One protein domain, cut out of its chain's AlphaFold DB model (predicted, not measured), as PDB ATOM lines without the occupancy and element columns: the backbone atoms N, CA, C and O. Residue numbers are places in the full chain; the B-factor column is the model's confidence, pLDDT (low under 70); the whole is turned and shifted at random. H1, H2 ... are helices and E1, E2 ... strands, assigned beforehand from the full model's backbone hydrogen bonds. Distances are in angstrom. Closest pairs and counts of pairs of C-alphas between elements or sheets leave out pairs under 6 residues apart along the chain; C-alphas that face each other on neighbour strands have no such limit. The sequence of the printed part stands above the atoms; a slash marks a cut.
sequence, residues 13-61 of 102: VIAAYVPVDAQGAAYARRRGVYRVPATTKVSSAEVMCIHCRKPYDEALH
ATOM      1  N   VAL A  13     -20.777 -23.100 -25.820       92.56
ATOM      2  CA  VAL A  13     -19.960 -23.496 -24.673       92.56
ATOM      3  C   VAL A  13     -20.216 -24.955 -24.327       92.56
ATOM      4  O   VAL A  13     -21.305 -25.485 -24.539       92.56
ATOM      5  N   ILE A  14     -19.195 -25.606 -23.776       92.56
ATOM      6  CA  ILE A  14     -19.264 -27.003 -23.352       92.56
ATOM      7  C   ILE A  14     -19.370 -27.039 -21.829       92.56
ATOM      8  O   ILE A  14     -18.451 -26.612 -21.126       92.56
ATOM      9  N   ALA A  15     -20.468 -27.584 -21.312       88.81
ATOM     10  CA  ALA A  15     -20.503 -28.096 -19.951       88.81
ATOM     11  C   ALA A  15     -19.707 -29.403 -19.928       88.81
ATOM     12  O   ALA A  15     -19.921 -30.283 -20.763       88.81
ATOM     13  N   ALA A  16     -18.750 -29.531 -19.013       91.25
ATOM     14  CA  ALA A  16     -17.771 -30.608 -19.070       91.25
ATOM     15  C   ALA A  16     -17.423 -31.146 -17.684       91.25
ATOM     16  O   ALA A  16     -17.440 -30.410 -16.695       91.25
ATOM     17  N   TYR A  17     -17.046 -32.423 -17.631       89.38
ATOM     18  CA  TYR A  17     -16.494 -33.032 -16.427       89.38
ATOM     19  C   TYR A  17     -14.973 -32.936 -16.457       89.38
ATOM     20  O   TYR A  17     -14.319 -33.480 -17.347       89.38
ATOM     21  N   VAL A  18     -14.410 -32.252 -15.464       90.62
ATOM     22  CA  VAL A  18     -12.962 -32.117 -15.301       90.62
ATOM     23  C   VAL A  18     -12.516 -33.058 -14.180       90.62
ATOM     24  O   VAL A  18     -12.876 -32.812 -13.026       90.62
ATOM     25  N   PRO A  19     -11.757 -34.130 -14.478       89.00
ATOM     26  CA  PRO A  19     -11.208 -34.984 -13.438       89.00
ATOM     27  C   PRO A  19     -10.171 -34.195 -12.636       89.00
ATOM     28  O   PRO A  19      -9.285 -33.556 -13.203       89.00
ATOM     29  N   VAL A  20     -10.293 -34.236 -11.312       91.12
ATOM     30  CA  VAL A  20      -9.374 -33.565 -10.390       91.12
ATOM     31  C   VAL A  20      -9.009 -34.501  -9.250       91.12
ATOM     32  O   VAL A  20      -9.817 -35.324  -8.820       91.12
ATOM     33  N   ASP A  21      -7.791 -34.361  -8.744       91.88
ATOM     34  CA  ASP A  21      -7.367 -35.007  -7.510       91.88
ATOM     35  C   ASP A  21      -7.932 -34.276  -6.277       91.88
ATOM     36  O   ASP A  21      -8.564 -33.217  -6.370       91.88
ATOM     37  N   ALA A  22      -7.702 -34.830  -5.084       94.81
ATOM     38  CA  ALA A  22      -8.210 -34.250  -3.839       94.81
ATOM     39  C   ALA A  22      -7.700 -32.814  -3.600       94.81
ATOM     40  O   ALA A  22      -8.443 -31.958  -3.108       94.81
ATOM     41  N   GLN A  23      -6.450 -32.525  -3.981       92.12
ATOM     42  CA  GLN A  23      -5.871 -31.185  -3.867       92.12
ATOM     43  C   GLN A  23      -6.542 -30.201  -4.829       92.12
ATOM     44  O   GLN A  23      -6.929 -29.101  -4.421       92.12
ATOM     45  N   GLY A  24      -6.745 -30.609  -6.080       91.69
ATOM     46  CA  GLY A  24      -7.450 -29.850  -7.099       91.69
ATOM     47  C   GLY A  24      -8.893 -29.555  -6.719       91.69
ATOM     48  O   GLY A  24      -9.314 -28.401  -6.799       91.69
ATOM     49  N   ALA A  25      -9.622 -30.549  -6.208       92.31
ATOM     50  CA  ALA A  25     -10.981 -30.374  -5.701       92.31
ATOM     51  C   ALA A  25     -11.037 -29.349  -4.554       92.31
ATOM     52  O   ALA A  25     -11.852 -28.420  -4.572       92.31
ATOM     53  N   ALA A  26     -10.131 -29.463  -3.577       92.38
ATOM     54  CA  ALA A  26     -10.051 -28.521  -2.464       92.38
ATOM     55  C   ALA A  26      -9.709 -27.097  -2.935       92.38
ATOM     56  O   ALA A  26     -10.282 -26.117  -2.447       92.38
ATOM     57  N   TYR A  27      -8.797 -26.967  -3.902       91.06
ATOM     58  CA  TYR A  27      -8.434 -25.686  -4.497       91.06
ATOM     59  C   TYR A  27      -9.608 -25.067  -5.265       91.06
ATOM     60  O   TYR A  27      -9.952 -23.912  -5.009       91.06
ATOM     61  N   ALA A  28     -10.265 -25.839  -6.133       91.44
ATOM     62  CA  ALA A  28     -11.413 -25.412  -6.926       91.44
ATOM     63  C   ALA A  28     -12.567 -24.933  -6.041       91.44
ATOM     64  O   ALA A  28     -13.117 -23.861  -6.280       91.44
ATOM     65  N   ARG A  29     -12.874 -25.657  -4.958       89.38
ATOM     66  CA  ARG A  29     -13.905 -25.253  -3.991       89.38
ATOM     67  C   ARG A  29     -13.592 -23.907  -3.332       89.38
ATOM     68  O   ARG A  29     -14.471 -23.060  -3.235       89.38
ATOM     69  N   ARG A  30     -12.350 -23.696  -2.879       89.56
ATOM     70  CA  ARG A  30     -11.951 -22.453  -2.183       89.56
ATOM     71  C   ARG A  30     -11.807 -21.267  -3.126       89.56
ATOM     72  O   ARG A  30     -12.128 -20.137  -2.770       89.56
ATOM     73  N   ARG A  31     -11.237 -21.505  -4.305       88.00
ATOM     74  CA  ARG A  31     -10.839 -20.455  -5.242       88.00
ATOM     75  C   ARG A  31     -11.797 -20.305  -6.397       88.00
ATOM     76  O   ARG A  31     -11.581 -19.374  -7.150       88.00
ATOM     77  N   GLY A  32     -12.808 -21.148  -6.581       84.06
ATOM     78  CA  GLY A  32     -13.752 -21.081  -7.703       84.06
ATOM     79  C   GLY A  32     -13.096 -21.131  -9.090       84.06
ATOM     80  O   GLY A  32     -13.691 -20.676 -10.057       84.06
ATOM     81  N   VAL A  33     -11.839 -21.570  -9.171       85.56
ATOM     82  CA  VAL A  33     -11.085 -21.791 -10.408       85.56
ATOM     83  C   VAL A  33     -10.199 -23.006 -10.218       85.56
ATOM     84  O   VAL A  33      -9.715 -23.265  -9.115       85.56
ATOM     85  N   TYR A  34      -9.946 -23.708 -11.311       88.00
ATOM     86  CA  TYR A  34      -9.020 -24.821 -11.363       88.00
ATOM     87  C   TYR A  34      -8.215 -24.729 -12.655       88.00
ATOM     88  O   TYR A  34      -8.767 -24.412 -13.708       88.00
ATOM     89  N   ARG A  35      -6.903 -24.961 -12.568       88.25
ATOM     90  CA  ARG A  35      -6.049 -25.053 -13.752       88.25
ATOM     91  C   ARG A  35      -6.019 -26.504 -14.188       88.25
ATOM     92  O   ARG A  35      -5.465 -27.338 -13.482       88.25
ATOM     93  N   VAL A  36      -6.613 -26.773 -15.341       90.19
ATOM     94  CA  VAL A  36      -6.537 -28.084 -15.976       90.19
ATOM     95  C   VAL A  36      -5.106 -28.272 -16.496       90.19
ATOM     96  O   VAL A  36      -4.622 -27.388 -17.210       90.19
ATOM     97  N   PRO A  37      -4.402 -29.362 -16.137       88.06
ATOM     98  CA  PRO A  37      -3.082 -29.642 -16.690       88.06
ATOM     99  C   PRO A  37      -3.122 -29.677 -18.219       88.06
ATOM    100  O   PRO A  37      -4.116 -30.113 -18.812       88.06
ATOM    101  N   ALA A  38      -2.038 -29.232 -18.859       88.75
ATOM    102  CA  ALA A  38      -1.917 -29.311 -20.312       88.75
ATOM    103  C   ALA A  38      -2.175 -30.750 -20.788       88.75
ATOM    104  O   ALA A  38      -1.886 -31.693 -20.060       88.75
ATOM    105  N   THR A  39      -2.761 -30.884 -21.981       89.50
ATOM    106  CA  THR A  39      -3.131 -32.161 -22.629       89.50
ATOM    107  C   THR A  39      -4.147 -33.043 -21.890       89.50
ATOM    108  O   THR A  39      -4.487 -34.116 -22.391       89.50
ATOM    109  N   THR A  40      -4.715 -32.594 -20.764       90.06
ATOM    110  CA  THR A  40      -5.817 -33.313 -20.106       90.06
ATOM    111  C   THR A  40      -7.009 -33.417 -21.051       90.06
ATOM    112  O   THR A  40      -7.551 -32.408 -21.507       90.06
ATOM    113  N   LYS A  41      -7.455 -34.645 -21.311       89.62
ATOM    114  CA  LYS A  41      -8.693 -34.889 -22.045       89.62
ATOM    115  C   LYS A  41      -9.883 -34.567 -21.145       89.62
ATOM    116  O   LYS A  41     -10.027 -35.151 -20.074       89.62
ATOM    117  N   VAL A  42     -10.742 -33.659 -21.598       90.75
ATOM    118  CA  VAL A  42     -11.980 -33.284 -20.911       90.75
ATOM    119  C   VAL A  42     -13.158 -33.874 -21.680       90.75
ATOM    120  O   VAL A  42     -13.247 -33.710 -22.896       90.75
ATOM    121  N   SER A  43     -14.051 -34.570 -20.980       90.62
ATOM    122  CA  SER A  43     -15.272 -35.117 -21.576       90.62
ATOM    123  C   SER A  43     -16.382 -34.070 -21.550       90.62
ATOM    124  O   SER A  43     -16.672 -33.498 -20.494       90.62
ATOM    125  N   SER A  44     -17.019 -33.837 -22.697       91.06
ATOM    126  CA  SER A  44     -18.213 -32.997 -22.794       91.06
ATOM    127  C   SER A  44     -19.396 -33.695 -22.127       91.06
ATOM    128  O   SER A  44     -19.711 -34.833 -22.470       91.06
ATOM    129  N   ALA A  45     -20.047 -33.013 -21.194       90.69
ATOM    130  CA  ALA A  45     -21.334 -33.419 -20.648       90.69
ATOM    131  C   ALA A  45     -22.472 -32.934 -21.555       90.69
ATOM    132  O   ALA A  45     -23.352 -33.711 -21.903       90.69
ATOM    133  N   GLU A  46     -22.415 -31.665 -21.966       91.38
ATOM    134  CA  GLU A  46     -23.432 -31.019 -22.797       91.38
ATOM    135  C   GLU A  46     -22.806 -29.858 -23.583       91.38
ATOM    136  O   GLU A  46     -21.860 -29.221 -23.115       91.38
ATOM    137  N   VAL A  47     -23.323 -29.578 -24.779       94.25
ATOM    138  CA  VAL A  47     -22.944 -28.410 -25.589       94.25
ATOM    139  C   VAL A  47     -24.157 -27.500 -25.691       94.25
ATOM    140  O   VAL A  47     -25.225 -27.947 -26.099       94.25
ATOM    141  N   MET A  48     -24.008 -26.230 -25.321       93.00
ATOM    142  CA  MET A  48     -25.125 -25.290 -25.210       93.00
ATOM    143  C   MET A  48     -24.733 -23.880 -25.649       93.00
ATOM    144  O   MET A  48     -23.558 -23.517 -25.637       93.00
ATOM    145  N   CYS A  49     -25.713 -23.064 -26.025       91.12
ATOM    146  CA  CYS A  49     -25.473 -21.662 -26.365       91.12
ATOM    147  C   CYS A  49     -25.275 -20.811 -25.097       91.12
ATOM    148  O   CYS A  49     -26.091 -20.867 -24.178       91.12
ATOM    149  N   ILE A  50     -24.242 -19.966 -25.036       87.12
ATOM    150  CA  ILE A  50     -23.975 -19.114 -23.863       87.12
ATOM    151  C   ILE A  50     -25.048 -18.031 -23.652       87.12
ATOM    152  O   ILE A  50     -25.264 -17.586 -22.522       87.12
ATOM    153  N   HIS A  51     -25.740 -17.626 -24.720       85.50
ATOM    154  CA  HIS A  51     -26.754 -16.573 -24.679       85.50
ATOM    155  C   HIS A  51     -28.132 -17.119 -24.294       85.50
ATOM    156  O   HIS A  51     -28.666 -16.758 -23.245       85.50
ATOM    157  N   CYS A  52     -28.684 -18.020 -25.113       87.62
ATOM    158  CA  CYS A  52     -30.039 -18.541 -24.916       87.62
ATOM    159  C   CYS A  52     -30.109 -19.816 -24.072       87.62
ATOM    160  O   CYS A  52     -31.202 -20.266 -23.752       87.62
ATOM    161  N   ARG A  53     -28.958 -20.408 -23.725       87.19
ATOM    162  CA  ARG A  53     -28.816 -21.617 -22.889       87.19
ATOM    163  C   ARG A  53     -29.531 -22.871 -23.387       87.19
ATOM    164  O   ARG A  53     -29.603 -23.845 -22.648       87.19
ATOM    165  N   LYS A  54     -29.986 -22.880 -24.640       90.00
ATOM    166  CA  LYS A  54     -30.497 -24.085 -25.291       90.00
ATOM    167  C   LYS A  54     -29.359 -25.058 -25.625       90.00
ATOM    168  O   LYS A  54     -28.271 -24.589 -25.999       90.00
ATOM    169  N   PRO A  55     -29.602 -26.375 -25.528       93.12
ATOM    170  CA  PRO A  55     -28.654 -27.382 -25.982       93.12
ATOM    171  C   PRO A  55     -28.486 -27.318 -27.502       93.12
ATOM    172  O   PRO A  55     -29.366 -26.841 -28.225       93.12
ATOM    173  N   TYR A  56     -27.340 -27.796 -27.985       94.00
ATOM    174  CA  TYR A  56     -26.962 -27.745 -29.396       94.00
ATOM    175  C   TYR A  56     -28.027 -28.348 -30.315       94.00
ATOM    176  O   TYR A  56     -28.441 -27.688 -31.265       94.00
ATOM    177  N   ASP A  57     -28.529 -29.541 -29.991       93.44
ATOM    178  CA  ASP A  57     -29.478 -30.268 -30.844       93.44
ATOM    179  C   ASP A  57     -30.811 -29.521 -31.026       93.44
ATOM    180  O   ASP A  57     -31.409 -29.556 -32.099       93.44
ATOM    181  N   GLU A  58     -31.256 -28.773 -30.013       91.94
ATOM    182  CA  GLU A  58     -32.476 -27.957 -30.088       91.94
ATOM    183  C   GLU A  58     -32.243 -26.612 -30.791       91.94
ATOM    184  O   GLU A  58     -33.133 -26.060 -31.447       91.94
ATOM    185  N   ALA A  59     -31.046 -26.048 -30.636       91.69
ATOM    186  CA  ALA A  59     -30.693 -24.733 -31.155       91.69
ATOM    187  C   ALA A  59     -30.159 -24.767 -32.597       91.69
ATOM    188  O   ALA A  59     -30.170 -23.733 -33.262       91.69
ATOM    189  N   LEU A  60     -29.754 -25.936 -33.106       88.38
ATOM    190  CA  LEU A  60     -29.109 -26.113 -34.412       88.38
ATOM    191  C   LEU A  60     -29.895 -25.504 -35.583       88.38
ATOM    192  O   LEU A  60     -29.307 -24.965 -36.518       88.38
ATOM    193  N   HIS A  61     -31.224 -25.585 -35.529       88.19
ATOM    194  CA  HIS A  61     -32.114 -25.149 -36.608       88.19
ATOM    195  C   HIS A  61     -32.909 -23.883 -36.272       88.19
ATOM    196  O   HIS A  61     -33.839 -23.532 -36.995       88.19
TER     197      HIS A  61
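What this domain is: This is residues 13 to 61 of the 102 residues of an uncharacterized protein of Streptomyces sp. CB01881 (UniProt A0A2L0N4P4). A two-stranded antiparallel ribbon, E1 beside E2, makes the middle of a long, loose shape, with the helix H1 toward one end of the long axis and the short helix H2 at the other. H1 sits in the wide loop of chain that leaves E1 and comes back to E2, while H2 follows E2 near the far end of the ribbon. The printed part has 49 residues, with two named helices and two named strands in the order E1, H1, E2, H2; the class is mixed, helices and strands. The whole is loose, with a radius of gyration of the C-alphas of 13.8 A, and elongated, spanning 42 by 22 by 14 A.

How they stand to each other: E1, residues 13 to 17, and E2, residues 43 to 49, are antiparallel neighbours, with 154 degrees between their directions. The C-alphas of Ile 14 and Val 47 face each other at 4.5 A. N 15 and O 46 are within hydrogen-bond range at 2.8 A, as are N 48 and O 13 at 2.9 A. The closest C-alphas of E2 and H2, residues 56 to 59, are those of Met 48 and Tyr 56, 5.2 A apart. H2 is apart from E1 and from H1, residues 22 to 31. In H1 every O i to N i+4 pair is within hydrogen-bond range; H2 is too short for such a pair, and its one O i to N i+3 pair is within range.

Where its parts are: E2 is 17.6 A long from first to last C-alpha and E1 13.1 A. E1 begins at C-alpha 13, (-19.960, -23.496, -24.673). H1 is 14.1 A long and begins at C-alpha 22, (-8.210, -34.250, -3.839). H2 is 5.1 A long and ends at C-alpha 59, (-30.693, -24.733, -31.155).

The domain as a whole: The two C-alphas farthest apart are those of Gln 23 and His 61, 42.4 A. The printed part has no cut. The link from H1 to E2, residues 32 to 42, is long; E1 to H1 is tight and E2 to H2 short. The mean pLDDT of the printed part is 90.3, and no printed residue is under 70.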